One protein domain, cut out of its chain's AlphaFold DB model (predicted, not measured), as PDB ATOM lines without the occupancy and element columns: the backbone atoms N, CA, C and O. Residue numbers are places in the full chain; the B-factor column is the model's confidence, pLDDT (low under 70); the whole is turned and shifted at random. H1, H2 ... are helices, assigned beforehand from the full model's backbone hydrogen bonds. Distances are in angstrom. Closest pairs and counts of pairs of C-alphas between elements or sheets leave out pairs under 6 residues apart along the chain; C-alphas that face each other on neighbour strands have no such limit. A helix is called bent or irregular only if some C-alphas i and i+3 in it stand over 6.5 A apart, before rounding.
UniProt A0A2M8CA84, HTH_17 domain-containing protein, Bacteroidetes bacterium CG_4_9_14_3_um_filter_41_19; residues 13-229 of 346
ATOM      1  N   THR A  13     192.421 165.462 362.086       91.81
ATOM      2  CA  THR A  13     192.294 166.224 360.833       91.81
ATOM      3  C   THR A  13     192.121 165.272 359.653       91.81
ATOM      4  O   THR A  13     191.187 165.426 358.870       91.81
ATOM      5  N   PHE A  14     192.965 164.239 359.557       92.62
ATOM      6  CA  PHE A  14     192.848 163.223 358.513       92.62
ATOM      7  C   PHE A  14     191.564 162.405 358.660       92.62
ATOM      8  O   PHE A  14     190.869 162.200 357.674       92.62
ATOM      9  N   HIS A  15     191.196 161.998 359.877       90.94
ATOM     10  CA  HIS A  15     189.933 161.305 360.127       90.94
ATOM     11  C   HIS A  15     188.731 162.100 359.601       90.94
ATOM     12  O   HIS A  15     187.923 161.570 358.845       90.94
ATOM     13  N   HIS A  16     188.632 163.380 359.936       86.56
ATOM     14  CA  HIS A  16     187.541 164.230 359.473       86.56
ATOM     15  C   HIS A  16     187.562 164.452 357.953       86.56
ATOM     16  O   HIS A  16     186.504 164.459 357.328       86.56
ATOM     17  N   LEU A  17     188.743 164.558 357.328       86.75
ATOM     18  CA  LEU A  17     188.841 164.601 355.864       86.75
ATOM     19  C   LEU A  17     188.248 163.341 355.214       86.75
ATOM     20  O   LEU A  17     187.613 163.426 354.165       86.75
ATOM     21  N   VAL A  18     188.419 162.186 355.858       85.69
ATOM     22  CA  VAL A  18     187.958 160.885 355.363       85.69
ATOM     23  C   VAL A  18     186.476 160.634 355.641       85.69
ATOM     24  O   VAL A  18     185.747 160.183 354.760       85.69
ATOM     25  N   PHE A  19     186.017 160.855 356.869       83.19
ATOM     26  CA  PHE A  19     184.696 160.390 357.305       83.19
ATOM     27  C   PHE A  19     183.603 161.429 357.165       83.19
ATOM     28  O   PHE A  19     182.438 161.075 356.988       83.19
ATOM     29  N   ASP A  20     183.983 162.693 357.179       77.44
ATOM     30  CA  ASP A  20     183.044 163.783 357.132       77.44
ATOM     31  C   ASP A  20     183.242 164.521 355.827       77.44
ATOM     32  O   ASP A  20     183.642 165.656 355.885       77.44
ATOM     33  N   SER A  21     183.060 163.897 354.658       65.44
ATOM     34  CA  SER A  21     183.043 164.567 353.336       65.44
ATOM     35  C   SER A  21     184.007 165.764 353.181       65.44
ATOM     36  O   SER A  21     183.579 166.854 352.801       65.44
ATOM     37  N   LEU A  22     185.293 165.586 353.523       62.94
ATOM     38  CA  LEU A  22     186.305 166.655 353.503       62.94
ATOM     39  C   LEU A  22     185.928 167.880 354.365       62.94
ATOM     40  O   LEU A  22     186.126 169.023 353.970       62.94
ATOM     41  N   MET A  23     185.380 167.618 355.552       65.00
ATOM     42  CA  MET A  23     184.828 168.561 356.529       65.00
ATOM     43  C   MET A  23     183.729 169.489 355.960       65.00
ATOM     44  O   MET A  23     183.968 170.684 355.789       65.00
ATOM     45  N   PRO A  24     182.480 169.043 355.714       50.09
ATOM     46  CA  PRO A  24     181.410 169.839 355.106       50.09
ATOM     47  C   PRO A  24     180.987 171.044 355.956       50.09
ATOM     48  O   PRO A  24     180.304 171.932 355.453       50.09
ATOM     49  N   TRP A  25     181.375 171.080 357.233       51.25
ATOM     50  CA  TRP A  25     181.183 172.212 358.142       51.25
ATOM     51  C   TRP A  25     182.321 173.233 358.105       51.25
ATOM     52  O   TRP A  25     182.182 174.294 358.715       51.25
ATOM     53  N   LEU A  26     183.443 172.951 357.425       54.81
ATOM     54  CA  LEU A  26     184.370 174.021 357.084       54.81
ATOM     55  C   LEU A  26     183.581 175.031 356.248       54.81
ATOM     56  O   LEU A  26     182.954 174.638 355.259       54.81
ATOM     57  N   PRO A  27     183.578 176.320 356.617       47.81
ATOM     58  CA  PRO A  27     182.746 177.315 355.947       47.81
ATOM     59  C   PRO A  27     182.957 177.409 354.431       47.81
ATOM     60  O   PRO A  27     182.079 177.851 353.696       47.81
ATOM     61  N   GLU A  28     184.108 176.940 353.955       47.25
ATOM     62  CA  GLU A  28     184.463 176.741 352.548       47.25
ATOM     63  C   GLU A  28     183.469 175.893 351.745       47.25
ATOM     64  O   GLU A  28     183.368 176.060 350.529       47.25
ATOM     65  N   ASN A  29     182.763 174.970 352.401       52.03
ATOM     66  CA  ASN A  29     181.811 174.061 351.771       52.03
ATOM     67  C   ASN A  29     180.388 174.649 351.693       52.03
ATOM     68  O   ASN A  29     179.527 174.039 351.058       52.03
ATOM     69  N   GLN A  30     180.144 175.842 352.265       55.34
ATOM     70  CA  GLN A  30     178.845 176.534 352.204       55.34
ATOM     71  C   GLN A  30     178.906 177.998 351.715       55.34
ATOM     72  O   GLN A  30     177.972 178.428 351.044       55.34
ATOM     73  N   GLU A  31     179.991 178.761 351.930       55.88
ATOM     74  CA  GLU A  31     180.113 180.152 351.452       55.88
ATOM     75  C   GLU A  31     181.541 180.515 350.983       55.88
ATOM     76  O   GLU A  31     182.455 180.742 351.776       55.88
ATOM     77  N   MET A  32     181.723 180.702 349.667       58.59
ATOM     78  CA  MET A  32     182.970 181.204 349.043       58.59
ATOM     79  C   MET A  32     183.456 182.547 349.632       58.59
ATOM     80  O   MET A  32     184.651 182.845 349.618       58.59
ATOM     81  N   MET A  33     182.534 183.360 350.159       55.28
ATOM     82  CA  MET A  33     182.841 184.608 350.864       55.28
ATOM     83  C   MET A  33     183.597 184.354 352.168       55.28
ATOM     84  O   MET A  33     184.597 185.026 352.411       55.28
ATOM     85  N   LEU A  34     183.191 183.365 352.971       56.28
ATOM     86  CA  LEU A  34     183.876 183.098 354.232       56.28
ATOM     87  C   LEU A  34     185.278 182.531 354.003       56.28
ATOM     88  O   LEU A  34     186.181 182.877 354.751       56.28
ATOM     89  N   TYR A  35     185.490 181.755 352.935       61.88
ATOM     90  CA  TYR A  35     186.831 181.338 352.519       61.88
ATOM     91  C   TYR A  35     187.734 182.537 352.198       61.88
ATOM     92  O   TYR A  35     188.840 182.638 352.719       61.88
ATOM     93  N   ARG A  36     187.272 183.479 351.364       63.62
ATOM     94  CA  ARG A  36     188.066 184.672 351.012       63.62
ATOM     95  C   ARG A  36     188.416 185.501 352.243       63.62
ATOM     96  O   ARG A  36     189.535 185.994 352.359       63.62
ATOM     97  N   VAL A  37     187.460 185.622 353.156       63.00
ATOM     98  CA  VAL A  37     187.621 186.327 354.425       63.00
ATOM     99  C   VAL A  37     188.575 185.581 355.358       63.00
ATOM    100  O   VAL A  37     189.463 186.209 355.918       63.00
ATOM    101  N   LEU A  38     188.472 184.254 355.462       66.06
ATOM    102  CA  LEU A  38     189.406 183.436 356.233       66.06
ATOM    103  C   LEU A  38     190.818 183.597 355.670       66.06
ATOM    104  O   LEU A  38     191.723 183.915 356.420       66.06
ATOM    105  N   MET A  39     190.997 183.512 354.350       70.38
ATOM    106  CA  MET A  39     192.291 183.745 353.699       70.38
ATOM    107  C   MET A  39     192.830 185.166 353.899       70.38
ATOM    108  O   MET A  39     194.045 185.340 353.910       70.38
ATOM    109  N   THR A  40     191.961 186.166 354.071       68.69
ATOM    110  CA  THR A  40     192.379 187.524 354.463       68.69
ATOM    111  C   THR A  40     192.890 187.519 355.902       68.69
ATOM    112  O   THR A  40     194.016 187.946 356.137       68.69
ATOM    113  N   ASP A  41     192.136 186.918 356.828       66.62
ATOM    114  CA  ASP A  41     192.547 186.748 358.227       66.62
ATOM    115  C   ASP A  41     193.872 185.938 358.329       66.62
ATOM    116  O   ASP A  41     194.697 186.198 359.206       66.62
ATOM    117  N   LEU A  42     194.121 184.987 357.409       66.31
ATOM    118  CA  LEU A  42     195.361 184.198 357.349       66.31
ATOM    119  C   LEU A  42     196.562 184.965 356.755       66.31
ATOM    120  O   LEU A  42     197.712 184.644 357.054       66.31
ATOM    121  N   ALA A  43     196.330 185.956 355.893       63.66
ATOM    122  CA  ALA A  43     197.400 186.710 355.232       63.66
ATOM    123  C   ALA A  43     198.062 187.748 356.156       63.66
ATOM    124  O   ALA A  43     199.185 188.182 355.899       63.66
ATOM    125  N   GLU A  44     197.381 188.142 357.230       56.94
ATOM    126  CA  GLU A  44     197.793 189.250 358.097       56.94
ATOM    127  C   GLU A  44     198.718 188.828 359.255       56.94
ATOM    128  O   GLU A  44     199.199 189.678 360.007       56.94
ATOM    129  N   ILE A  45     198.998 187.528 359.433       54.41
ATOM    130  CA  ILE A  45     199.517 187.018 360.709       54.41
ATOM    131  C   ILE A  45     200.771 186.130 360.556       54.41
ATOM    132  O   ILE A  45     200.721 185.021 360.038       54.41
ATOM    133  N   ASN A  46     201.889 186.543 361.172       61.34
ATOM    134  CA  ASN A  46     203.126 185.752 361.359       61.34
ATOM    135  C   ASN A  46     203.000 184.654 362.453       61.34
ATOM    136  O   ASN A  46     203.885 184.494 363.297       61.34
ATOM    137  N   LYS A  47     201.884 183.918 362.515       73.81
ATOM    138  CA  LYS A  47     201.634 182.886 363.546       73.81
ATOM    139  C   LYS A  47     201.721 181.470 362.960       73.81
ATOM    140  O   LYS A  47     201.544 181.290 361.758       73.81
ATOM    141  N   PRO A  48     201.944 180.440 363.803       81.50
ATOM    142  CA  PRO A  48     201.815 179.046 363.385       81.50
ATOM    143  C   PRO A  48     200.438 178.769 362.765       81.50
ATOM    144  O   PRO A  48     199.422 179.204 363.315       81.50
ATOM    145  N   PHE A  49     200.410 178.009 361.666       86.12
ATOM    146  CA  PHE A  49     199.219 177.748 360.844       86.12
ATOM    147  C   PHE A  49     197.970 177.383 361.666       86.12
ATOM    148  O   PHE A  49     196.957 178.072 361.588       86.12
ATOM    149  N   PHE A  50     198.048 176.368 362.534       89.50
ATOM    150  CA  PHE A  50     196.890 175.926 363.324       89.50
ATOM    151  C   PHE A  50     196.445 176.929 364.397       89.50
ATOM    152  O   PHE A  50     195.260 177.010 364.712       89.50
ATOM    153  N   ARG A  51     197.358 177.756 364.927       89.62
ATOM    154  CA  ARG A  51     196.987 178.839 365.855       89.62
ATOM    155  C   ARG A  51     196.129 179.879 365.144       89.62
ATOM    156  O   ARG A  51     195.099 180.291 365.668       89.62
ATOM    157  N   MET A  52     196.570 180.270 363.957       87.12
ATOM    158  CA  MET A  52     195.890 181.225 363.095       87.12
ATOM    159  C   MET A  52     194.520 180.688 362.644       87.12
ATOM    160  O   MET A  52     193.519 181.381 362.798       87.12
ATOM    161  N   MET A  53     194.447 179.422 362.221       85.94
ATOM    162  CA  MET A  53     193.186 178.747 361.883       85.94
ATOM    163  C   MET A  53     192.174 178.764 363.035       85.94
ATOM    164  O   MET A  53     191.025 179.163 362.852       85.94
ATOM    165  N   MET A  54     192.594 178.386 364.246       89.06
ATOM    166  CA  MET A  54     191.711 178.390 365.416       89.06
ATOM    167  C   MET A  54     191.252 179.796 365.817       89.06
ATOM    168  O   MET A  54     190.124 179.969 366.281       89.06
ATOM    169  N   GLU A  55     192.114 180.808 365.697       86.94
ATOM    170  CA  GLU A  55     191.736 182.204 365.948       86.94
ATOM    171  C   GLU A  55     190.689 182.684 364.937       86.94
ATOM    172  O   GLU A  55     189.668 183.235 365.353       86.94
ATOM    173  N   ALA A  56     190.895 182.405 363.646       82.75
ATOM    174  CA  ALA A  56     189.946 182.741 362.589       82.75
ATOM    175  C   ALA A  56     188.585 182.065 362.824       82.75
ATOM    176  O   ALA A  56     187.550 182.729 362.836       82.75
ATOM    177  N   MET A  57     188.567 180.763 363.120       83.25
ATOM    178  CA  MET A  57     187.323 180.041 363.410       83.25
ATOM    179  C   MET A  57     186.591 180.583 364.637       83.25
ATOM    180  O   MET A  57     185.377 180.783 364.592       83.25
ATOM    181  N   ARG A  58     187.323 180.904 365.709       85.88
ATOM    182  CA  ARG A  58     186.755 181.512 366.918       85.88
ATOM    183  C   ARG A  58     186.155 182.884 366.633       85.88
ATOM    184  O   ARG A  58     185.042 183.159 367.074       85.88
ATOM    185  N   HIS A  59     186.865 183.727 365.881       83.12
ATOM    186  CA  HIS A  59     186.383 185.046 365.469       83.12
ATOM    187  C   HIS A  59     185.071 184.940 364.678       83.12
ATOM    188  O   HIS A  59     184.155 185.738 364.871       83.12
ATOM    189  N   ARG A  60     184.941 183.895 363.854       78.81
ATOM    190  CA  ARG A  60     183.747 183.612 363.049       78.81
ATOM    191  C   ARG A  60     182.697 182.746 363.756       78.81
ATOM    192  O   ARG A  60     181.683 182.434 363.144       78.81
ATOM    193  N   LYS A  61     182.900 182.394 365.032       83.12
ATOM    194  CA  LYS A  61     182.006 181.534 365.834       83.12
ATOM    195  C   LYS A  61     181.741 180.157 365.203       83.12
ATOM    196  O   LYS A  61     180.675 179.579 365.405       83.12
ATOM    197  N   VAL A  62     182.708 179.627 364.457       80.69
ATOM    198  CA  VAL A  62     182.667 178.254 363.942       80.69
ATOM    199  C   VAL A  62     183.029 177.311 365.086       80.69
ATOM    200  O   VAL A  62     184.080 177.463 365.710       80.69
ATOM    201  N   LEU A  63     182.144 176.359 365.374       82.25
ATOM    202  CA  LEU A  63     182.364 175.341 366.397       82.25
ATOM    203  C   LEU A  63     183.078 174.140 365.770       82.25
ATOM    204  O   LEU A  63     182.614 173.598 364.769       82.25
ATOM    205  N   LEU A  64     184.207 173.751 366.358       83.12
ATOM    206  CA  LEU A  64     184.944 172.543 365.994       83.12
ATOM    207  C   LEU A  64     184.499 171.373 366.872       83.12
ATOM    208  O   LEU A  64     184.128 171.583 368.025       83.12
ATOM    209  N   ASP A  65     184.579 170.155 366.334       86.50
ATOM    210  CA  ASP A  65     184.512 168.940 367.150       86.50
ATOM    211  C   ASP A  65     185.608 168.972 368.228       86.50
ATOM    212  O   ASP A  65     186.725 169.430 367.965       86.50
ATOM    213  N   ASP A  66     185.294 168.488 369.430       87.69
ATOM    214  CA  ASP A  66     186.206 168.537 370.576       87.69
ATOM    215  C   ASP A  66     187.539 167.835 370.274       87.69
ATOM    216  O   ASP A  66     188.602 168.352 370.619       87.69
ATOM    217  N   GLY A  67     187.508 166.694 369.576       88.12
ATOM    218  CA  GLY A  67     188.715 165.959 369.205       88.12
ATOM    219  C   GLY A  67     189.586 166.733 368.215       88.12
ATOM    220  O   GLY A  67     190.810 166.765 368.360       88.12
ATOM    221  N   LEU A  68     188.965 167.390 367.233       88.31
ATOM    222  CA  LEU A  68     189.672 168.219 366.255       88.31
ATOM    223  C   LEU A  68     190.258 169.481 366.900       88.31
ATOM    224  O   LEU A  68     191.397 169.855 366.620       88.31
ATOM    225  N   LEU A  69     189.502 170.122 367.795       90.19
ATOM    226  CA  LEU A  69     189.965 171.287 368.540       90.19
ATOM    227  C   LEU A  69     191.174 170.941 369.417       90.19
ATOM    228  O   LEU A  69     192.159 171.680 369.413       90.19
ATOM    229  N   GLU A  70     191.117 169.827 370.146       91.00
ATOM    230  CA  GLU A  70     192.233 169.329 370.956       91.00
ATOM    231  C   GLU A  70     193.480 169.064 370.102       91.00
ATOM    232  O   GLU A  70     194.578 169.498 370.457       91.00
ATOM    233  N   GLU A  71     193.322 168.406 368.949       92.06
ATOM    234  CA  GLU A  71     194.431 168.162 368.026       92.06
ATOM    235  C   GLU A  71     195.059 169.475 367.536       92.06
ATOM    236  O   GLU A  71     196.281 169.639 367.553       92.06
ATOM    237  N   TRP A  72     194.248 170.446 367.122       92.69
ATOM    238  CA  TRP A  72     194.767 171.712 366.606       92.69
ATOM    239  C   TRP A  72     195.418 172.561 367.695       92.69
ATOM    240  O   TRP A  72     196.392 173.274 367.428       92.69
ATOM    241  N   GLN A  73     194.944 172.457 368.938       92.44
ATOM    242  CA  GLN A  73     195.616 173.038 370.098       92.44
ATOM    243  C   GLN A  73     196.985 172.403 370.331       92.44
ATOM    244  O   GLN A  73     197.959 173.136 370.526       92.44
ATOM    245  N   LEU A  74     197.082 171.071 370.244       90.88
ATOM    246  CA  LEU A  74     198.356 170.354 370.280       90.88
ATOM    247  C   LEU A  74     199.281 170.849 369.159       90.88
ATOM    248  O   LEU A  74     200.422 171.229 369.429       90.88
ATOM    249  N   PHE A  75     198.808 170.932 367.915       92.94
ATOM    250  CA  PHE A  75     199.619 171.412 366.791       92.94
ATOM    251  C   PHE A  75     200.091 172.858 366.983       92.94
ATOM    252  O   PHE A  75     201.258 173.162 366.753       92.94
ATOM    253  N   ALA A  76     199.242 173.746 367.501       91.19
ATOM    254  CA  ALA A  76     199.600 175.138 367.779       91.19
ATOM    255  C   ALA A  76     200.645 175.326 368.898       91.19
ATOM    256  O   ALA A  76     201.177 176.434 369.062       91.19
ATOM    257  N   GLN A  77     200.902 174.282 369.689       90.69
ATOM    258  CA  GLN A  77     201.925 174.232 370.738       90.69
ATOM    259  C   GLN A  77     203.149 173.407 370.320       90.69
ATOM    260  O   GLN A  77     204.235 173.582 370.871       90.69
ATOM    261  N   THR A  78     202.991 172.527 369.333       90.25
ATOM    262  CA  THR A  78     204.042 171.633 368.856       90.25
ATOM    263  C   THR A  78     205.082 172.421 368.070       90.25
ATOM    264  O   THR A  78     204.802 173.003 367.023       90.25
ATOM    265  N   LYS A  79     206.330 172.406 368.549       91.19
ATOM    266  CA  LYS A  79     207.465 172.876 367.752       91.19
ATOM    267  C   LYS A  79     207.716 171.902 366.598       91.19
ATOM    268  O   LYS A  79     207.986 170.726 366.834       91.19
ATOM    269  N   VAL A  80     207.658 172.413 365.372       90.31
ATOM    270  CA  VAL A  80     207.960 171.642 364.162       90.31
ATOM    271  C   VAL A  80     209.409 171.146 364.204       90.31
ATOM    272  O   VAL A  80     210.328 171.934 364.442       90.31
ATOM    273  N   ASN A  81     209.604 169.842 364.003       91.50
ATOM    274  CA  ASN A  81     210.923 169.222 363.919       91.50
ATOM    275  C   ASN A  81     211.604 169.561 362.578       91.50
ATOM    276  O   ASN A  81     210.927 169.696 361.559       91.50
ATOM    277  N   GLU A  82     212.937 169.673 362.570       89.75
ATOM    278  CA  GLU A  82     213.700 170.040 361.368       89.75
ATOM    279  C   GLU A  82     213.507 169.040 360.223       89.75
ATOM    280  O   GLU A  82     213.260 169.457 359.098       89.75
ATOM    281  N   ARG A  83     213.473 167.731 360.504       90.25
ATOM    282  CA  ARG A  83     213.207 166.705 359.485       90.25
ATOM    283  C   ARG A  83     211.834 166.890 358.841       90.25
ATOM    284  O   ARG A  83     211.710 166.871 357.620       90.25
ATOM    285  N   ALA A  84     210.811 167.125 359.658       89.69
ATOM    286  CA  ALA A  84     209.459 167.370 359.167       89.69
ATOM    287  C   ALA A  84     209.419 168.650 358.302       89.69
ATOM    288  O   ALA A  84     208.807 168.681 357.230       89.69
ATOM    289  N   ARG A  85     210.137 169.700 358.726       88.69
ATOM    290  CA  ARG A  85     210.291 170.948 357.968       88.69
ATOM    291  C   ARG A  85     210.995 170.724 356.632       88.69
ATOM    292  O   ARG A  85     210.549 171.274 355.630       88.69
ATOM    293  N   GLU A  86     212.057 169.928 356.598       89.94
ATOM    294  CA  GLU A  86     212.769 169.584 355.368       89.94
ATOM    295  C   GLU A  86     211.875 168.849 354.370       89.94
ATOM    296  O   GLU A  86     211.887 169.187 353.185       89.94
ATOM    297  N   ILE A  87     211.066 167.894 354.839       90.06
ATOM    298  CA  ILE A  87     210.089 167.189 354.000       90.06
ATOM    299  C   ILE A  87     209.133 168.202 353.375       90.06
ATOM    300  O   ILE A  87     209.011 168.252 352.152       90.06
ATOM    301  N   TYR A  88     208.539 169.074 354.191       86.69
ATOM    302  CA  TYR A  88     207.620 170.109 353.722       86.69
ATOM    303  C   TYR A  88     208.268 171.092 352.735       86.69
ATOM    304  O   TYR A  88     207.654 171.457 351.736       86.69
ATOM    305  N   LEU A  89     209.513 171.516 352.976       85.94
ATOM    306  CA  LEU A  89     210.246 172.415 352.078       85.94
ATOM    307  C   LEU A  89     210.678 171.736 350.772       85.94
ATOM    308  O   LEU A  89     210.858 172.420 349.768       85.94
ATOM    309  N   SER A  90     210.844 170.410 350.768       88.12
ATOM    310  CA  SER A  90     211.177 169.648 349.559       88.12
ATOM    311  C   SER A  90     210.007 169.520 348.581       88.12
ATOM    312  O   SER A  90     210.218 169.191 347.414       88.12
ATOM    313  N   MET A  91     208.780 169.764 349.047       82.12
ATOM    314  CA  MET A  91     207.570 169.622 348.250       82.12
ATOM    315  C   MET A  91     207.469 170.679 347.156       82.12
ATOM    316  O   MET A  91     207.440 171.882 347.424       82.12
ATOM    317  N   TYR A  92     207.329 170.222 345.912       69.75
ATOM    318  CA  TYR A  92     207.050 171.111 344.793       69.75
ATOM    319  C   TYR A  92     205.595 171.587 344.851       69.75
ATOM    320  O   TYR A  92     204.667 170.792 344.722       69.75
ATOM    321  N   ARG A  93     205.380 172.894 345.023       67.75
ATOM    322  CA  ARG A  93     204.034 173.479 345.044       67.75
ATOM    323  C   ARG A  93     203.666 174.023 343.677       67.75
ATOM    324  O   ARG A  93     204.025 175.149 343.328       67.75
ATOM    325  N   VAL A  94     202.915 173.235 342.912       70.56
ATOM    326  CA  VAL A  94     202.227 173.750 341.724       70.56
ATOM    327  C   VAL A  94     201.195 174.770 342.193       70.56
ATOM    328  O   VAL A  94     200.400 174.492 343.090       70.56
ATOM    329  N   LYS A  95     201.194 175.966 341.598       70.19
ATOM    330  CA  LYS A  95     200.132 176.940 341.865       70.19
ATOM    331  C   LYS A  95     198.810 176.365 341.374       70.19
ATOM    332  O   LYS A  95     198.613 176.215 340.171       70.19
ATOM    333  N   THR A  96     197.903 176.083 342.296       71.69
ATOM    334  CA  THR A  96     196.533 175.717 341.951       71.69
ATOM    335  C   THR A  96     195.744 176.995 341.668       71.69
ATOM    336  O   THR A  96     195.843 177.988 342.393       71.69
ATOM    337  N   SER A  97     194.978 177.015 340.577       65.88
ATOM    338  CA  SER A  97     194.055 178.121 340.283       65.88
ATOM    339  C   SER A  97     192.817 178.066 341.182       65.88
ATOM    340  O   SER A  97     192.175 179.087 341.440       65.88
ATOM    341  N   HIS A  98     192.495 176.875 341.692       78.62
ATOM    342  CA  HIS A  98     191.342 176.636 342.536       78.62
ATOM    343  C   HIS A  98     191.673 176.895 344.008       78.62
ATOM    344  O   HIS A  98     192.273 176.075 344.700       78.62
ATOM    345  N   GLN A  99     191.184 178.026 344.504       76.81
ATOM    346  CA  GLN A  99     191.334 178.485 345.882       76.81
ATOM    347  C   GLN A  99     191.046 177.399 346.939       76.81
ATOM    348  O   GLN A  99     191.878 177.158 347.806       76.81
ATOM    349  N   LYS A 100     189.931 176.665 346.809       78.12
ATOM    350  CA  LYS A 100     189.608 175.541 347.710       78.12
ATOM    351  C   LYS A 100     190.733 174.497 347.779       78.12
ATOM    352  O   LYS A 100     191.152 174.134 348.869       78.12
ATOM    353  N   ILE A 101     191.251 174.048 346.631       82.19
ATOM    354  CA  ILE A 101     192.305 173.024 346.574       82.19
ATOM    355  C   ILE A 101     193.578 173.540 347.246       82.19
ATOM    356  O   ILE A 101     194.179 172.811 348.027       82.19
ATOM    357  N   ALA A 102     193.951 174.803 347.012       81.44
ATOM    358  CA  ALA A 102     195.109 175.422 347.664       81.44
ATOM    359  C   ALA A 102     195.023 175.372 349.198       81.44
ATOM    360  O   ALA A 102     196.027 175.154 349.872       81.44
ATOM    361  N   TYR A 103     193.833 175.586 349.751       83.12
ATOM    362  CA  TYR A 103     193.632 175.543 351.192       83.12
ATOM    363  C   TYR A 103     193.698 174.126 351.756       83.12
ATOM    364  O   TYR A 103     194.417 173.908 352.729       83.12
ATOM    365  N   TYR A 104     193.012 173.158 351.138       86.06
ATOM    366  CA  TYR A 104     193.088 171.771 351.606       86.06
ATOM    367  C   TYR A 104     194.507 171.222 351.482       86.06
ATOM    368  O   TYR A 104     194.959 170.549 352.398       86.06
ATOM    369  N   ASP A 105     195.236 171.566 350.418       85.56
ATOM    370  CA  ASP A 105     196.659 171.251 350.281       85.56
ATOM    371  C   ASP A 105     197.463 171.771 351.488       85.56
ATOM    372  O   ASP A 105     198.168 171.014 352.159       85.56
ATOM    373  N   GLN A 106     197.282 173.044 351.859       85.69
ATOM    374  CA  GLN A 106     197.936 173.602 353.044       85.69
ATOM    375  C   GLN A 106     197.519 172.898 354.336       85.69
ATOM    376  O   GLN A 106     198.391 172.596 355.151       85.69
ATOM    377  N   LEU A 107     196.226 172.636 354.536       89.62
ATOM    378  CA  LEU A 107     195.713 171.960 355.724       89.62
ATOM    379  C   LEU A 107     196.296 170.548 355.853       89.62
ATOM    380  O   LEU A 107     196.829 170.211 356.908       89.62
ATOM    381  N   ILE A 108     196.248 169.759 354.778       92.06
ATOM    382  CA  ILE A 108     196.743 168.378 354.708       92.06
ATOM    383  C   ILE A 108     198.238 168.331 355.033       92.06
ATOM    384  O   ILE A 108     198.661 167.590 355.923       92.06
ATOM    385  N   PHE A 109     199.054 169.152 354.368       89.75
ATOM    386  CA  PHE A 109     200.504 169.086 354.549       89.75
ATOM    387  C   PHE A 109     200.992 169.749 355.840       89.75
ATOM    388  O   PHE A 109     201.997 169.312 356.400       89.75
ATOM    389  N   ASN A 110     200.276 170.743 356.379       91.69
ATOM    390  CA  ASN A 110     200.537 171.189 357.748       91.69
ATOM    391  C   ASN A 110     200.135 170.097 358.750       91.69
ATOM    392  O   ASN A 110     200.907 169.810 359.659       91.69
ATOM    393  N   ALA A 111     198.987 169.437 358.588       93.94
ATOM    394  CA  ALA A 111     198.596 168.340 359.473       93.94
ATOM    395  C   ALA A 111     199.647 167.221 359.482       93.94
ATOM    396  O   ALA A 111     200.013 166.752 360.559       93.94
ATOM    397  N   LEU A 112     200.209 166.865 358.320       94.31
ATOM    398  CA  LEU A 112     201.344 165.942 358.208       94.31
ATOM    399  C   LEU A 112     202.549 166.426 359.028       94.31
ATOM    400  O   LEU A 112     203.035 165.703 359.898       94.31
ATOM    401  N   LEU A 113     202.992 167.663 358.783       93.25
ATOM    402  CA  LEU A 113     204.159 168.283 359.418       93.25
ATOM    403  C   LEU A 113     204.076 168.262 360.951       93.25
ATOM    404  O   LEU A 113     205.022 167.869 361.646       93.25
ATOM    405  N   TYR A 114     202.938 168.705 361.486       94.00
ATOM    406  CA  TYR A 114     202.728 168.788 362.926       94.00
ATOM    407  C   TYR A 114     202.485 167.415 363.550       94.00
ATOM    408  O   TYR A 114     203.009 167.162 364.631       94.00
ATOM    409  N   SER A 115     201.787 166.507 362.864       94.31
ATOM    410  CA  SER A 115     201.606 165.128 363.334       94.31
ATOM    411  C   SER A 115     202.941 164.395 363.438       94.31
ATOM    412  O   SER A 115     203.232 163.811 364.477       94.31
ATOM    413  N   GLN A 116     203.802 164.489 362.421       93.00
ATOM    414  CA  GLN A 116     205.143 163.904 362.475       93.00
ATOM    415  C   GLN A 116     205.951 164.480 363.647       93.00
ATOM    416  O   GLN A 116     206.561 163.742 364.419       93.00
ATOM    417  N   SER A 117     205.915 165.801 363.824       93.50
ATOM    418  CA  SER A 117     206.626 166.466 364.922       93.50
ATOM    419  C   SER A 117     206.096 166.043 366.298       93.50
ATOM    420  O   SER A 117     206.884 165.794 367.210       93.50
ATOM    421  N   ALA A 118     204.774 165.918 366.444       91.81
ATOM    422  CA  ALA A 118     204.128 165.456 367.668       91.81
ATOM    423  C   ALA A 118     204.481 163.993 367.974       91.81
ATOM    424  O   ALA A 118     204.774 163.671 369.125       91.81
ATOM    425  N   LEU A 119     204.530 163.127 366.955       92.06
ATOM    426  CA  LEU A 119     204.986 161.745 367.099       92.06
ATOM    427  C   LEU A 119     206.422 161.697 367.617       92.06
ATOM    428  O   LEU A 119     206.691 161.045 368.620       92.06
ATOM    429  N   MET A 120     207.338 162.426 366.979       92.12
ATOM    430  CA  MET A 120     208.742 162.444 367.388       92.12
ATOM    431  C   MET A 120     208.911 162.938 368.830       92.12
ATOM    432  O   MET A 120     209.689 162.362 369.590       92.12
ATOM    433  N   GLN A 121     208.156 163.963 369.236       90.94
ATOM    434  CA  GLN A 121     208.151 164.449 370.619       90.94
ATOM    435  C   GLN A 121     207.591 163.415 371.600       90.94
ATOM    436  O   GLN A 121     208.169 163.230 372.663       90.94
ATOM    437  N   LEU A 122     206.508 162.722 371.242       88.94
ATOM    438  CA  LEU A 122     205.918 161.657 372.057       88.94
ATOM    439  C   LEU A 122     206.878 160.474 372.235       88.94
ATOM    440  O   LEU A 122     206.952 159.868 373.306       88.94
ATOM    441  N   MET A 123     207.623 160.141 371.185       90.44
ATOM    442  CA  MET A 123     208.625 159.080 371.217       90.44
ATOM    443  C   MET A 123     209.832 159.473 372.073       90.44
ATOM    444  O   MET A 123     210.430 158.611 372.722       90.44
ATOM    445  N   ASN A 124     210.176 160.761 372.120       88.62
ATOM    446  CA  ASN A 124     211.269 161.261 372.941       88.62
ATOM    447  C   ASN A 124     210.912 161.166 374.439       88.62
ATOM    448  O   ASN A 124     209.986 161.811 374.920       88.62
ATOM    449  N   GLY A 125     211.628 160.321 375.184       84.31
ATOM    450  CA  GLY A 125     211.359 160.050 376.606       84.31
ATOM    451  C   GLY A 125     210.371 158.908 376.887       84.31
ATOM    452  O   GLY A 125     210.139 158.579 378.050       84.31
ATOM    453  N   SER A 126     209.819 158.260 375.856       90.44
ATOM    454  CA  SER A 126     209.001 157.049 376.017       90.44
ATOM    455  C   SER A 126     209.865 155.787 376.150       90.44
ATOM    456  O   SER A 126     210.909 155.662 375.507       90.44
ATOM    457  N   SER A 127     209.411 154.810 376.946       92.50
ATOM    458  CA  SER A 127     210.046 153.484 377.024       92.50
ATOM    459  C   SER A 127     209.913 152.714 375.704       92.50
ATOM    460  O   SER A 127     208.994 152.979 374.930       92.50
ATOM    461  N   ALA A 128     210.778 151.723 375.457       91.00
ATOM    462  CA  ALA A 128     210.737 150.910 374.232       91.00
ATOM    463  C   ALA A 128     209.353 150.283 373.978       91.00
ATOM    464  O   ALA A 128     208.816 150.393 372.879       91.00
ATOM    465  N   LEU A 129     208.727 149.735 375.026       90.50
ATOM    466  CA  LEU A 129     207.373 149.178 374.955       90.50
ATOM    467  C   LEU A 129     206.328 150.233 374.555       90.50
ATOM    468  O   LEU A 129     205.452 149.964 373.737       90.50
ATOM    469  N   MET A 130     206.421 151.447 375.110       90.94
ATOM    470  CA  MET A 130     205.513 152.542 374.751       90.94
ATOM    471  C   MET A 130     205.747 153.026 373.321       90.94
ATOM    472  O   MET A 130     204.777 153.285 372.611       90.94
ATOM    473  N   LYS A 131     207.006 153.111 372.876       92.12
ATOM    474  CA  LYS A 131     207.332 153.460 371.489       92.12
ATOM    475  C   LYS A 131     206.736 152.440 370.521       92.12
ATOM    476  O   LYS A 131     206.028 152.829 369.600       92.12
ATOM    477  N   GLN A 132     206.929 151.146 370.781       91.25
ATOM    478  CA  GLN A 132     206.348 150.070 369.977       91.25
ATOM    479  C   GLN A 132     204.814 150.143 369.940       91.25
ATOM    480  O   GLN A 132     204.210 150.027 368.873       91.25
ATOM    481  N   TYR A 133     204.172 150.396 371.085       91.31
ATOM    482  CA  TYR A 133     202.725 150.609 371.150       91.31
ATOM    483  C   TYR A 133     202.273 151.771 370.252       91.31
ATOM    484  O   TYR A 133     201.334 151.611 369.474       91.31
ATOM    485  N   TYR A 134     202.941 152.925 370.328       90.44
ATOM    486  CA  TYR A 134     202.575 154.093 369.527       90.44
ATOM    487  C   TYR A 134     202.836 153.888 368.033       90.44
ATOM    488  O   TYR A 134     201.967 154.243 367.241       90.44
ATOM    489  N   VAL A 135     203.961 153.273 367.649       91.94
ATOM    490  CA  VAL A 135     204.255 152.913 366.250       91.94
ATOM    491  C   VAL A 135     203.128 152.048 365.687       91.94
ATOM    492  O   VAL A 135     202.504 152.419 364.695       91.94
ATOM    493  N   ASN A 136     202.789 150.951 366.370       90.00
ATOM    494  CA  ASN A 136     201.732 150.042 365.927       90.00
ATOM    495  C   ASN A 136     200.364 150.728 365.856       90.00
ATOM    496  O   ASN A 136     199.606 150.518 364.908       90.00
ATOM    497  N   LYS A 137     200.042 151.564 366.849       90.19
ATOM    498  CA  LYS A 137     198.787 152.319 366.881       90.19
ATOM    499  C   LYS A 137     198.684 153.281 365.695       90.19
ATOM    500  O   LYS A 137     197.639 153.323 365.053       90.19
ATOM    501  N   TRP A 138     199.739 154.037 365.402       92.31
ATOM    502  CA  TRP A 138     199.744 155.005 364.306       92.31
ATOM    503  C   TRP A 138     199.696 154.328 362.943       92.31
ATOM    504  O   TRP A 138     198.872 154.722 362.124       92.31
ATOM    505  N   LEU A 139     200.498 153.281 362.718       91.56
ATOM    506  CA  LEU A 139     200.456 152.517 361.466       91.56
ATOM    507  C   LEU A 139     199.059 151.952 361.213       91.56
ATOM    508  O   LEU A 139     198.526 152.120 360.122       91.56
ATOM    509  N   LYS A 140     198.413 151.390 362.244       90.19
ATOM    510  CA  LYS A 140     197.032 150.913 362.136       90.19
ATOM    511  C   LYS A 140     196.059 152.030 361.738       90.19
ATOM    512  O   LYS A 140     195.274 151.843 360.817       90.19
ATOM    513  N   ILE A 141     196.119 153.188 362.403       91.12
ATOM    514  CA  ILE A 141     195.248 154.333 362.080       91.12
ATOM    515  C   ILE A 141     195.488 154.804 360.640       91.12
ATOM    516  O   ILE A 141     194.532 155.045 359.909       91.12
ATOM    517  N   ILE A 142     196.750 154.917 360.222       92.75
ATOM    518  CA  ILE A 142     197.114 155.327 358.863       92.75
ATOM    519  C   ILE A 142     196.565 154.328 357.841       92.75
ATOM    520  O   ILE A 142     195.917 154.743 356.883       92.75
ATOM    521  N   HIS A 143     196.753 153.027 358.059       90.69
ATOM    522  CA  HIS A 143     196.222 151.975 357.189       90.69
ATOM    523  C   HIS A 143     194.699 152.023 357.079       90.69
ATOM    524  O   HIS A 143     194.175 151.990 355.965       90.69
ATOM    525  N   ASP A 144     193.997 152.171 358.204       89.50
ATOM    526  CA  ASP A 144     192.536 152.278 358.235       89.50
ATOM    527  C   ASP A 144     192.050 153.506 357.433       89.50
ATOM    528  O   ASP A 144     191.139 153.402 356.603       89.50
ATOM    529  N   LEU A 145     192.692 154.668 357.620       91.81
ATOM    530  CA  LEU A 145     192.365 155.908 356.903       91.81
ATOM    531  C   LEU A 145     192.638 155.800 355.398       91.81
ATOM    532  O   LEU A 145     191.781 156.162 354.589       91.81
ATOM    533  N   ARG A 146     193.803 155.271 355.007       92.06
ATOM    534  CA  ARG A 146     194.173 155.078 353.595       92.06
ATOM    535  C   ARG A 146     193.260 154.076 352.900       92.06
ATOM    536  O   ARG A 146     192.796 154.337 351.791       92.06
ATOM    537  N   GLY A 147     192.941 152.958 353.556       89.81
ATOM    538  CA  GLY A 147     191.984 151.978 353.042       89.81
ATOM    539  C   GLY A 147     190.631 152.620 352.737       89.81
ATOM    540  O   GLY A 147     190.061 152.411 351.664       89.81
ATOM    541  N   ARG A 148     190.155 153.493 353.632       88.94
ATOM    542  CA  ARG A 148     188.908 154.231 353.423       88.94
ATOM    543  C   ARG A 148     189.004 155.285 352.317       88.94
ATOM    544  O   ARG A 148     188.062 155.386 351.539       88.94
ATOM    545  N   LEU A 149     190.103 156.033 352.207       89.75
ATOM    546  CA  LEU A 149     190.314 157.000 351.116       89.75
ATOM    547  C   LEU A 149     190.281 156.330 349.746       89.75
ATOM    548  O   LEU A 149     189.636 156.834 348.834       89.75
ATOM    549  N   ARG A 150     190.934 155.176 349.608       88.81
ATOM    550  CA  ARG A 150     190.924 154.404 348.361       88.81
ATOM    551  C   ARG A 150     189.517 153.928 348.022       88.81
ATOM    552  O   ARG A 150     189.091 154.063 346.882       88.81
ATOM    553  N   GLN A 151     188.765 153.458 349.018       87.56
ATOM    554  CA  GLN A 151     187.357 153.122 348.829       87.56
ATOM    555  C   GLN A 151     186.547 154.342 348.360       87.56
ATOM    556  O   GLN A 151     185.814 154.251 347.383       87.56
ATOM    557  N   LEU A 152     186.733 155.507 348.993       85.75
ATOM    558  CA  LEU A 152     186.079 156.755 348.587       85.75
ATOM    559  C   LEU A 152     186.479 157.207 347.182       85.75
ATOM    560  O   LEU A 152     185.635 157.735 346.474       85.75
ATOM    561  N   TYR A 153     187.725 156.991 346.764       86.44
ATOM    562  CA  TYR A 153     188.176 157.296 345.406       86.44
ATOM    563  C   TYR A 153     187.465 156.434 344.354       86.44
ATOM    564  O   TYR A 153     187.193 156.896 343.249       86.44
ATOM    565  N   HIS A 154     187.175 155.174 344.688       84.75
ATOM    566  CA  HIS A 154     186.471 154.257 343.797       84.75
ATOM    567  C   HIS A 154     184.948 154.469 343.805       84.75
ATOM    568  O   HIS A 154     184.319 154.345 342.754       84.75
ATOM    569  N   ASP A 155     184.369 154.826 344.955       83.00
ATOM    570  CA  ASP A 155     182.921 155.020 345.130       83.00
ATOM    571  C   ASP A 155     182.451 156.440 344.759       83.00
ATOM    572  O   ASP A 155     181.350 156.638 344.241       83.00
ATOM    573  N   GLY A 156     183.262 157.449 345.080       66.31
ATOM    574  CA  GLY A 156     182.970 158.870 344.932       66.31
ATOM    575  C   GLY A 156     183.598 159.418 343.658       66.31
ATOM    576  O   GLY A 156     184.812 159.403 343.497       66.31
ATOM    577  N   GLY A 157     182.764 159.903 342.735       64.31
ATOM    578  CA  GLY A 157     183.204 160.434 341.442       64.31
ATOM    579  C   GLY A 157     184.199 161.613 341.502       64.31
ATOM    580  O   GLY A 157     184.690 162.039 342.539       64.31
ATOM    581  N   THR A 158     184.469 162.207 340.342       66.50
ATOM    582  CA  THR A 158     185.642 163.067 340.070       66.50
ATOM    583  C   THR A 158     185.795 164.361 340.883       66.50
ATOM    584  O   THR A 158     186.889 164.916 340.915       66.50
ATOM    585  N   LYS A 159     184.746 164.872 341.546       71.69
ATOM    586  CA  LYS A 159     184.741 166.239 342.116       71.69
ATOM    587  C   LYS A 159     185.739 166.466 343.257       71.69
ATOM    588  O   LYS A 159     186.146 167.601 343.481       71.69
ATOM    589  N   GLU A 160     186.108 165.414 343.976       81.00
ATOM    590  CA  GLU A 160     186.959 165.479 345.176       81.00
ATOM    591  C   GLU A 160     188.207 164.598 345.052       81.00
ATOM    592  O   GLU A 160     189.004 164.487 345.985       81.00
ATOM    593  N   ALA A 161     188.406 164.005 343.873       87.25
ATOM    594  CA  ALA A 161     189.440 163.018 343.606       87.25
ATOM    595  C   ALA A 161     190.846 163.515 343.965       87.25
ATOM    596  O   ALA A 161     191.625 162.777 344.566       87.25
ATOM    597  N   ILE A 162     191.161 164.773 343.642       88.62
ATOM    598  CA  ILE A 162     192.461 165.367 343.961       88.62
ATOM    599  C   ILE A 162     192.683 165.512 345.469       88.62
ATOM    600  O   ILE A 162     193.773 165.238 345.951       88.62
ATOM    601  N   LEU A 163     191.652 165.875 346.234       89.06
ATOM    602  CA  LEU A 163     191.761 166.034 347.687       89.06
ATOM    603  C   LEU A 163     191.937 164.679 348.373       89.06
ATOM    604  O   LEU A 163     192.778 164.545 349.263       89.06
ATOM    605  N   ILE A 164     191.203 163.664 347.908       90.19
ATOM    606  CA  ILE A 164     191.371 162.274 348.348       90.19
ATOM    607  C   ILE A 164     192.810 161.812 348.097       90.19
ATOM    608  O   ILE A 164     193.452 161.272 348.996       90.19
ATOM    609  N   TYR A 165     193.341 162.082 346.906       91.31
ATOM    610  CA  TYR A 165     194.703 161.707 346.537       91.31
ATOM    611  C   TYR A 165     195.775 162.448 347.343       91.31
ATOM    612  O   TYR A 165     196.674 161.804 347.873       91.31
ATOM    613  N   LEU A 166     195.671 163.772 347.516       91.88
ATOM    614  CA  LEU A 166     196.616 164.530 348.348       91.88
ATOM    615  C   LEU A 166     196.614 164.023 349.798       91.88
ATOM    616  O   LEU A 166     197.670 163.926 350.423       91.88
ATOM    617  N   THR A 167     195.439 163.650 350.314       93.25
ATOM    618  CA  THR A 167     195.303 163.068 351.654       93.25
ATOM    619  C   THR A 167     195.958 161.684 351.733       93.25
ATOM    620  O   THR A 167     196.699 161.429 352.683       93.25
ATOM    621  N   ASP A 168     195.756 160.807 350.737       93.56
ATOM    622  CA  ASP A 168     196.431 159.495 350.686       93.56
ATOM    623  C   ASP A 168     197.952 159.656 350.603       93.56
ATOM    624  O   ASP A 168     198.676 158.964 351.316       93.56
ATOM    625  N   MET A 169     198.440 160.613 349.807       93.31
ATOM    626  CA  MET A 169     199.868 160.904 349.676       93.31
ATOM    627  C   MET A 169     200.487 161.406 350.981       93.31
ATOM    628  O   MET A 169     201.573 160.967 351.352       93.31
ATOM    629  N   ALA A 170     199.807 162.286 351.717       94.31
ATOM    630  CA  ALA A 170     200.290 162.741 353.019       94.31
ATOM    631  C   ALA A 170     200.368 161.593 354.039       94.31
ATOM    632  O   ALA A 170     201.354 161.474 354.768       94.31
ATOM    633  N   LEU A 171     199.364 160.712 354.061       94.62
ATOM    634  CA  LEU A 171     199.358 159.528 354.921       94.62
ATOM    635  C   LEU A 171     200.437 158.510 354.516       94.62
ATOM    636  O   LEU A 171     201.088 157.947 355.392       94.62
ATOM    637  N   LEU A 172     200.677 158.322 353.215       93.06
ATOM    638  CA  LEU A 172     201.763 157.485 352.693       93.06
ATOM    639  C   LEU A 172     203.137 158.007 353.133       93.06
ATOM    640  O   LEU A 172     203.987 157.232 353.562       93.06
ATOM    641  N   VAL A 173     203.360 159.320 353.065       92.81
ATOM    642  CA  VAL A 173     204.603 159.937 353.551       92.81
ATOM    643  C   VAL A 173     204.769 159.697 355.049       92.81
ATOM    644  O   VAL A 173     205.848 159.316 355.492       92.81
ATOM    645  N   MET A 174     203.702 159.854 355.837       93.50
ATOM    646  CA  MET A 174     203.754 159.581 357.275       93.50
ATOM    647  C   MET A 174     204.090 158.120 357.584       93.50
ATOM    648  O   MET A 174     204.898 157.850 358.468       93.50
ATOM    649  N   GLU A 175     203.494 157.182 356.852       92.19
ATOM    650  CA  GLU A 175     203.790 155.752 356.956       92.19
ATOM    651  C   GLU A 175     205.271 155.465 356.674       92.19
ATOM    652  O   GLU A 175     205.942 154.812 357.477       92.19
ATOM    653  N   HIS A 176     205.811 156.021 355.583       90.44
ATOM    654  CA  HIS A 176     207.232 155.909 355.250       90.44
ATOM    655  C   HIS A 176     208.138 156.495 356.331       90.44
ATOM    656  O   HIS A 176     209.137 155.871 356.690       90.44
ATOM    657  N   GLU A 177     207.797 157.659 356.879       91.31
ATOM    658  CA  GLU A 177     208.559 158.273 357.966       91.31
ATOM    659  C   GLU A 177     208.557 157.416 359.232       91.31
ATOM    660  O   GLU A 177     209.607 157.258 359.851       91.31
ATOM    661  N   ILE A 178     207.421 156.819 359.603       91.88
ATOM    662  CA  ILE A 178     207.348 155.920 360.762       91.88
ATOM    663  C   ILE A 178     208.241 154.700 360.548       91.88
ATOM    664  O   ILE A 178     209.030 154.363 361.430       91.88
ATOM    665  N   HIS A 179     208.158 154.068 359.376       88.62
ATOM    666  CA  HIS A 179     209.006 152.925 359.045       88.62
ATOM    667  C   HIS A 179     210.493 153.273 359.025       88.62
ATOM    668  O   HIS A 179     211.315 152.457 359.427       88.62
ATOM    669  N   THR A 180     210.832 154.477 358.577       87.88
ATOM    670  CA  THR A 180     212.219 154.930 358.451       87.88
ATOM    671  C   THR A 180     212.816 155.291 359.812       87.88
ATOM    672  O   THR A 180     213.929 154.882 360.120       87.88
ATOM    673  N   LEU A 181     212.077 156.027 360.648       89.12
ATOM    674  CA  LEU A 181     212.545 156.492 361.959       89.12
ATOM    675  C   LEU A 181     212.468 155.422 363.054       89.12
ATOM    676  O   LEU A 181     213.160 155.530 364.063       89.12
ATOM    677  N   TYR A 182     211.602 154.422 362.890       90.81
ATOM    678  CA  TYR A 182     211.317 153.414 363.913       90.81
ATOM    679  C   TYR A 182     211.365 151.990 363.353       90.81
ATOM    680  O   TYR A 182     210.573 151.138 363.762       90.81
ATOM    681  N   ALA A 183     212.287 151.730 362.420       87.75
ATOM    682  CA  ALA A 183     212.433 150.443 361.737       87.75
ATOM    683  C   ALA A 183     212.487 149.257 362.716       87.75
ATOM    684  O   ALA A 183     211.730 148.301 362.559       87.75
ATOM    685  N   ASP A 184     213.280 149.374 363.785       87.69
ATOM    686  CA  ASP A 184     213.461 148.327 364.804       87.69
ATOM    687  C   ASP A 184     212.196 148.014 365.615       87.69
ATOM    688  O   ASP A 184     212.099 146.980 366.275       87.69
ATOM    689  N   LEU A 185     211.216 148.920 365.597       88.25
ATOM    690  CA  LEU A 185     209.956 148.788 366.327       88.25
ATOM    691  C   LEU A 185     208.800 148.340 365.427       88.25
ATOM    692  O   LEU A 185     207.715 148.043 365.934       88.25
ATOM    693  N   CYS A 186     209.009 148.311 364.109       82.88
ATOM    694  CA  CYS A 186     207.986 147.936 363.146       82.88
ATOM    695  C   CYS A 186     207.837 146.405 363.073       82.88
ATOM    696  O   CYS A 186     208.840 145.691 363.020       82.88
ATOM    697  N   PRO A 187     206.604 145.867 363.019       71.88
ATOM    698  CA  PRO A 187     206.400 144.436 362.836       71.88
ATOM    699  C   PRO A 187     206.985 143.959 361.495       71.88
ATOM    700  O   PRO A 187     206.759 144.616 360.468       71.88
ATOM    701  N   PRO A 188     207.680 142.808 361.453       65.69
ATOM    702  CA  PRO A 188     208.105 142.213 360.191       65.69
ATOM    703  C   PRO A 188     206.876 141.888 359.325       65.69
ATOM    704  O   PRO A 188     205.895 141.334 359.818       65.69
ATOM    705  N   GLY A 189     206.919 142.256 358.041       59.16
ATOM    706  CA  GLY A 189     205.841 142.005 357.072       59.16
ATOM    707  C   GLY A 189     204.853 143.158 356.850       59.16
ATOM    708  O   GLY A 189     204.122 143.127 355.866       59.16
ATOM    709  N   LEU A 190     204.857 144.218 357.673       54.50
ATOM    710  CA  LEU A 190     204.009 145.394 357.400       54.50
ATOM    711  C   LEU A 190     204.485 146.202 356.178       54.50
ATOM    712  O   LEU A 190     203.691 146.860 355.518       54.50
ATOM    713  N   LEU A 191     205.777 146.116 355.847       53.12
ATOM    714  CA  LEU A 191     206.378 146.823 354.712       53.12
ATOM    715  C   LEU A 191     205.878 146.328 353.341       53.12
ATOM    716  O   LEU A 191     206.050 147.035 352.351       53.12
ATOM    717  N   GLU A 192     205.260 145.146 353.248       48.91
ATOM    718  CA  GLU A 192     204.802 144.599 351.963       48.91
ATOM    719  C   GLU A 192     203.521 145.276 351.438       48.91
ATOM    720  O   GLU A 192     203.249 145.213 350.240       48.91
ATOM    721  N   SER A 193     202.780 146.029 352.268       50.03
ATOM    722  CA  SER A 193     201.668 146.867 351.781       50.03
ATOM    723  C   SER A 193     202.112 148.197 351.153       50.03
ATOM    724  O   SER A 193     201.278 148.903 350.576       50.03
ATOM    725  N   ASN A 194     203.409 148.535 351.215       45.44
ATOM    726  CA  ASN A 194     203.960 149.848 350.846       45.44
ATOM    727  C   ASN A 194     204.002 150.160 349.342       45.44
ATOM    728  O   ASN A 194     204.366 151.271 348.971       45.44
ATOM    729  N   ALA A 195     203.632 149.233 348.458       53.69
ATOM    730  CA  ALA A 195     203.755 149.460 347.014       53.69
ATOM    731  C   ALA A 195     202.485 149.996 346.334       53.69
ATOM    732  O   ALA A 195     202.551 150.453 345.194       53.69
ATOM    733  N   ASN A 196     201.329 149.982 347.002       67.62
ATOM    734  CA  ASN A 196     200.080 150.361 346.344       67.62
ATOM    735  C   ASN A 196     199.802 151.853 346.535       67.62
ATOM    736  O   ASN A 196     198.931 152.236 347.315       67.62
ATOM    737  N   MET A 197     200.553 152.703 345.828       78.06
ATOM    738  CA  MET A 197     200.101 154.075 345.572       78.06
ATOM    739  C   MET A 197     198.696 154.033 344.963       78.06
ATOM    740  O   MET A 197     198.376 153.131 344.182       78.06
ATOM    741  N   LEU A 198     197.847 154.994 345.330       82.31
ATOM    742  CA  LEU A 198     196.539 155.135 344.706       82.31
ATOM    743  C   LEU A 198     196.735 155.355 343.198       82.31
ATOM    744  O   LEU A 198     197.320 156.355 342.785       82.31
ATOM    745  N   ILE A 199     196.259 154.416 342.377       83.38
ATOM    746  CA  ILE A 199     196.405 154.500 340.921       83.38
ATOM    747  C   ILE A 199     195.435 155.555 340.401       83.38
ATOM    748  O   ILE A 199     194.225 155.328 340.300       83.38
ATOM    749  N   VAL A 200     195.980 156.717 340.060       80.50
ATOM    750  CA  VAL A 200     195.209 157.820 339.501       80.50
ATOM    751  C   VAL A 200     194.885 157.537 338.040       80.50
ATOM    752  O   VAL A 200     195.774 157.311 337.221       80.50
ATOM    753  N   THR A 201     193.603 157.611 337.680       79.00
ATOM    754  CA  THR A 201     193.207 157.560 336.268       79.00
ATOM    755  C   THR A 201     193.139 158.978 335.680       79.00
ATOM    756  O   THR A 201     192.504 159.857 336.273       79.00
ATOM    757  N   PRO A 202     193.734 159.231 334.496       75.44
ATOM    758  CA  PRO A 202     193.720 160.559 333.874       75.44
ATOM    759  C   PRO A 202     192.314 161.127 333.652       75.44
ATOM    760  O   PRO A 202     192.115 162.334 333.740       75.44
ATOM    761  N   GLY A 203     191.321 160.264 333.407       77.12
ATOM    762  CA  GLY A 203     189.927 160.681 333.233       77.12
ATOM    763  C   GLY A 203     189.286 161.239 334.508       77.12
ATOM    764  O   GLY A 203     188.482 162.163 334.424       77.12
ATOM    765  N   ILE A 204     189.667 160.726 335.683       74.50
ATOM    766  CA  ILE A 204     189.142 161.200 336.971       74.50
ATOM    767  C   ILE A 204     189.797 162.524 337.381       74.50
ATOM    768  O   ILE A 204     189.130 163.381 337.955       74.50
ATOM    769  N   MET A 205     191.077 162.713 337.050       80.81
ATOM    770  CA  MET A 205     191.867 163.881 337.452       80.81
ATOM    771  C   MET A 205     192.179 164.861 336.321       80.81
ATOM    772  O   MET A 205     193.087 165.665 336.467       80.81
ATOM    773  N   ALA A 206     191.460 164.851 335.197       77.50
ATOM    774  CA  ALA A 206     191.850 165.631 334.014       77.50
ATOM    775  C   ALA A 206     192.143 167.124 334.296       77.50
ATOM    776  O   ALA A 206     193.079 167.681 333.726       77.50
ATOM    777  N   GLN A 207     191.386 167.767 335.195       78.25
ATOM    778  CA  GLN A 207     191.580 169.180 335.565       78.25
ATOM    779  C   GLN A 207     192.734 169.406 336.556       78.25
ATOM    780  O   GLN A 207     193.347 170.471 336.548       78.25
ATOM    781  N   ASP A 208     193.065 168.391 337.353       84.62
ATOM    782  CA  ASP A 208     194.059 168.446 338.431       84.62
ATOM    783  C   ASP A 208     195.295 167.572 338.146       84.62
ATOM    784  O   ASP A 208     196.169 167.405 338.996       84.62
ATOM    785  N   TRP A 209     195.400 167.029 336.930       86.06
ATOM    786  CA  TRP A 209     196.411 166.046 336.539       86.06
ATOM    787  C   TRP A 209     197.830 166.571 336.723       86.06
ATOM    788  O   TRP A 209     198.719 165.838 337.146       86.06
ATOM    789  N   ALA A 210     198.043 167.857 336.436       85.81
ATOM    790  CA  ALA A 210     199.334 168.505 336.632       85.81
ATOM    791  C   ALA A 210     199.741 168.548 338.113       85.81
ATOM    792  O   ALA A 210     200.917 168.367 338.419       85.81
ATOM    793  N   LEU A 211     198.781 168.760 339.023       86.81
ATOM    794  CA  LEU A 211     199.042 168.747 340.460       86.81
ATOM    795  C   LEU A 211     199.374 167.327 340.921       86.81
ATOM    796  O   LEU A 211     200.423 167.129 341.522       86.81
ATOM    797  N   ALA A 212     198.547 166.343 340.559       88.25
ATOM    798  CA  ALA A 212     198.788 164.942 340.902       88.25
ATOM    799  C   ALA A 212     200.136 164.435 340.363       88.25
ATOM    800  O   ALA A 212     200.940 163.896 341.113       88.25
ATOM    801  N   SER A 213     200.444 164.717 339.094       87.56
ATOM    802  CA  SER A 213     201.720 164.339 338.472       87.56
ATOM    803  C   SER A 213     202.921 164.986 339.165       87.56
ATOM    804  O   SER A 213     203.972 164.362 339.296       87.56
ATOM    805  N   ALA A 214     202.794 166.241 339.607       88.50
ATOM    806  CA  ALA A 214     203.854 166.913 340.351       88.50
ATOM    807  C   ALA A 214     204.046 166.304 341.746       88.50
ATOM    808  O   ALA A 214     205.185 166.155 342.188       88.50
ATOM    809  N   THR A 215     202.958 165.915 342.416       89.62
ATOM    810  CA  THR A 215     203.002 165.208 343.701       89.62
ATOM    811  C   THR A 215     203.634 163.822 343.557       89.62
ATOM    812  O   THR A 215     204.532 163.500 344.334       89.62
ATOM    813  N   ASP A 216     203.258 163.042 342.537       89.69
ATOM    814  CA  ASP A 216     203.893 161.757 342.207       89.69
ATOM    815  C   ASP A 216     205.388 161.940 341.929       89.69
ATOM    816  O   ASP A 216     206.232 161.239 342.492       89.69
ATOM    817  N   HIS A 217     205.734 162.917 341.083       89.44
ATOM    818  CA  HIS A 217     207.121 163.206 340.745       89.44
ATOM    819  C   HIS A 217     207.936 163.571 341.985       89.44
ATOM    820  O   HIS A 217     209.036 163.042 342.155       89.44
ATOM    821  N   TRP A 218     207.404 164.440 342.848       92.06
ATOM    822  CA  TRP A 218     208.036 164.791 344.114       92.06
ATOM    823  C   TRP A 218     208.239 163.555 344.989       92.06
ATOM    824  O   TRP A 218     209.353 163.319 345.453       92.06
ATOM    825  N   PHE A 219     207.203 162.742 345.186       91.12
ATOM    826  CA  PHE A 219     207.301 161.582 346.059       91.12
ATOM    827  C   PHE A 219     208.360 160.589 345.559       91.12
ATOM    828  O   PHE A 219     209.276 160.225 346.297       91.12
ATOM    829  N   ILE A 220     208.288 160.215 344.280       89.06
ATOM    830  CA  ILE A 220     209.136 159.180 343.681       89.06
ATOM    831  C   ILE A 220     210.576 159.661 343.478       89.06
ATOM    832  O   ILE A 220     211.512 158.913 343.754       89.06
ATOM    833  N   ASN A 221     210.776 160.886 342.983       88.31
ATOM    834  CA  ASN A 221     212.092 161.344 342.519       88.31
ATOM    835  C   ASN A 221     212.811 162.258 343.513       88.31
ATOM    836  O   ASN A 221     214.008 162.489 343.358       88.31
ATOM    837  N   ILE A 222     212.112 162.790 344.519       89.25
ATOM    838  CA  ILE A 222     212.695 163.705 345.506       89.25
ATOM    839  C   ILE A 222     212.603 163.100 346.901       89.25
ATOM    840  O   ILE A 222     213.633 162.919 347.547       89.25
ATOM    841  N   TYR A 223     211.396 162.772 347.368       90.44
ATOM    842  CA  TYR A 223     211.193 162.311 348.737       90.44
ATOM    843  C   TYR A 223     211.847 160.945 348.978       90.44
ATOM    844  O   TYR A 223     212.727 160.838 349.832       90.44
ATOM    845  N   VAL A 224     211.486 159.922 348.193       88.38
ATOM    846  CA  VAL A 224     212.018 158.562 348.370       88.38
ATOM    847  C   VAL A 224     213.555 158.542 348.310       88.38
ATOM    848  O   VAL A 224     214.156 158.051 349.260       88.38
ATOM    849  N   PRO A 225     214.240 159.112 347.298       87.00
ATOM    850  CA  PRO A 225     215.702 159.054 347.237       87.00
ATOM    851  C   PRO A 225     216.397 159.827 348.362       87.00
ATOM    852  O   PRO A 225     217.466 159.432 348.811       87.00
ATOM    853  N   ARG A 226     215.809 160.936 348.828       86.88
ATOM    854  CA  ARG A 226     216.429 161.797 349.845       86.88
ATOM    855  C   ARG A 226     216.239 161.266 351.266       86.88
ATOM    856  O   ARG A 226     217.141 161.382 352.097       86.88
ATOM    857  N   PHE A 227     215.064 160.721 351.564       83.56
ATOM    858  CA  PHE A 227     214.663 160.428 352.940       83.56
ATOM    859  C   PHE A 227     214.680 158.940 353.302       83.56
ATOM    860  O   PHE A 227     214.646 158.639 354.493       83.56
ATOM    861  N   LYS A 228     214.803 158.032 352.320       72.69
ATOM    862  CA  LYS A 228     214.852 156.575 352.540       72.69
ATOM    863  C   LYS A 228     216.142 156.094 353.212       72.69
ATOM    864  O   LYS A 228     216.081 155.204 354.051       72.69
ATOM    865  N   ASP A 229     217.285 156.702 352.891       63.91
ATOM    866  CA  ASP A 229     218.601 156.212 353.338       63.91
ATOM    867  C   ASP A 229     219.228 157.049 354.471       63.91
ATOM    868  O   ASP A 229     220.287 156.701 354.995       63.91
TER     869      ASP A 229
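What this domain is: This is residues 13 to 229 of the 346 residues of the protein "HTH_17 domain-containing protein" of Bacteroidetes bacterium CG_4_9_14_3_um_filter_41_19 (UniProt A0A2M8CA84). Four long helices run roughly along one another: H8 is in the middle of a row with H7 on one side of it and H10 on the other, and H6 packs on H8 as well. Shorter helices surround this core: H1 packs on H6 and H7, H5 packs on H6 and H10, and H2, H3 and H4 make a side group in which H3 touches both H2 and H4. The printed part has 217 residues with ten named helices, H1 to H10 in chain order, and no named strand; the class is all helix. It is compact, with a radius of gyration of the C-alphas of 17.3 A, and spans 50 by 42 by 29 A.

Where its parts are: Find C-alpha 128 at (210.737, 150.910, 374.232); from there the longest helix, H7, runs 40.5 A to residue 155. H8, residues 158 to 181, covers 35.3 A and is irregular, C-alphas 159 and 162 being 8.0 A apart. H6, residues 99 to 123, covers 36.3 A. H10, residues 209 to 227, covers 25.2 A and ends at C-alpha 227, (214.663, 160.428, 352.940); it is neither bent nor irregular, but only just: C-alphas 221 and 224 are 6.5 A apart. The shorter helices are H1, residues 13 to 19, starting at (192.294, 166.224, 360.833), H2, 32 to 43, H3, 49 to 59, H4, 66 to 77, H5, 82 to 90, and H9, 190 to 195, irregular with C-alphas 192 and 195 at 7.0 A.

How they stand to each other: Start at the up and down bundle H6, H7, H8, each helix running against the one before. H7 and H8, a hairpin, touch at a shallow tilt of 20 degrees; their closest C-alphas, Arg 146 and Asp 168, are 5.8 A apart. H8 touches H6, closest at C-alphas Ala 170 and Leu 112, 6.2 A. H10 touches H8 the same way at 2 degrees, a shallow tilt, closest at C-alphas Ala 212 and Ile 162, 7.0 A. H5 and H6, also a hairpin, touch at C-alphas Ala 84 and Leu 113, 5.4 A. Look at C-alphas Val 18 and Leu 149, 6.2 A, where H1 touches H7. H3 touches H4 at C-alphas Arg 51 and Ala 76, 4.9 A, and H2 at C-alphas Ala 56 and Leu 38, 6.4 A. H4 and H6 only just touch, with 3 pairs of C-alphas within 8 A, about perpendicular at 74 degrees; the closest are Phe 75 and Tyr 114, 5.6 A. H9 is close to H8 but not clearly touching, C-alphas Leu 191 and His 179 being 7.9 A apart. In H1 to H7 every O i to N i+4 pair is within hydrogen-bond range; H8 has 18 of 20, H10 13 of 15, and H9 0 of 2, with 2 of 3 O i to N i+3 pairs.

The domain as a whole: The C-alphas farthest apart, Met 33 and Pro 188, are 50.2 A apart. The printed part has no cut; the long links are H1 to H2 and H9 to H10. The mean pLDDT of the printed part is 82.0, and 41 residues are under 70, among them 21 to 38 and 188 to 196.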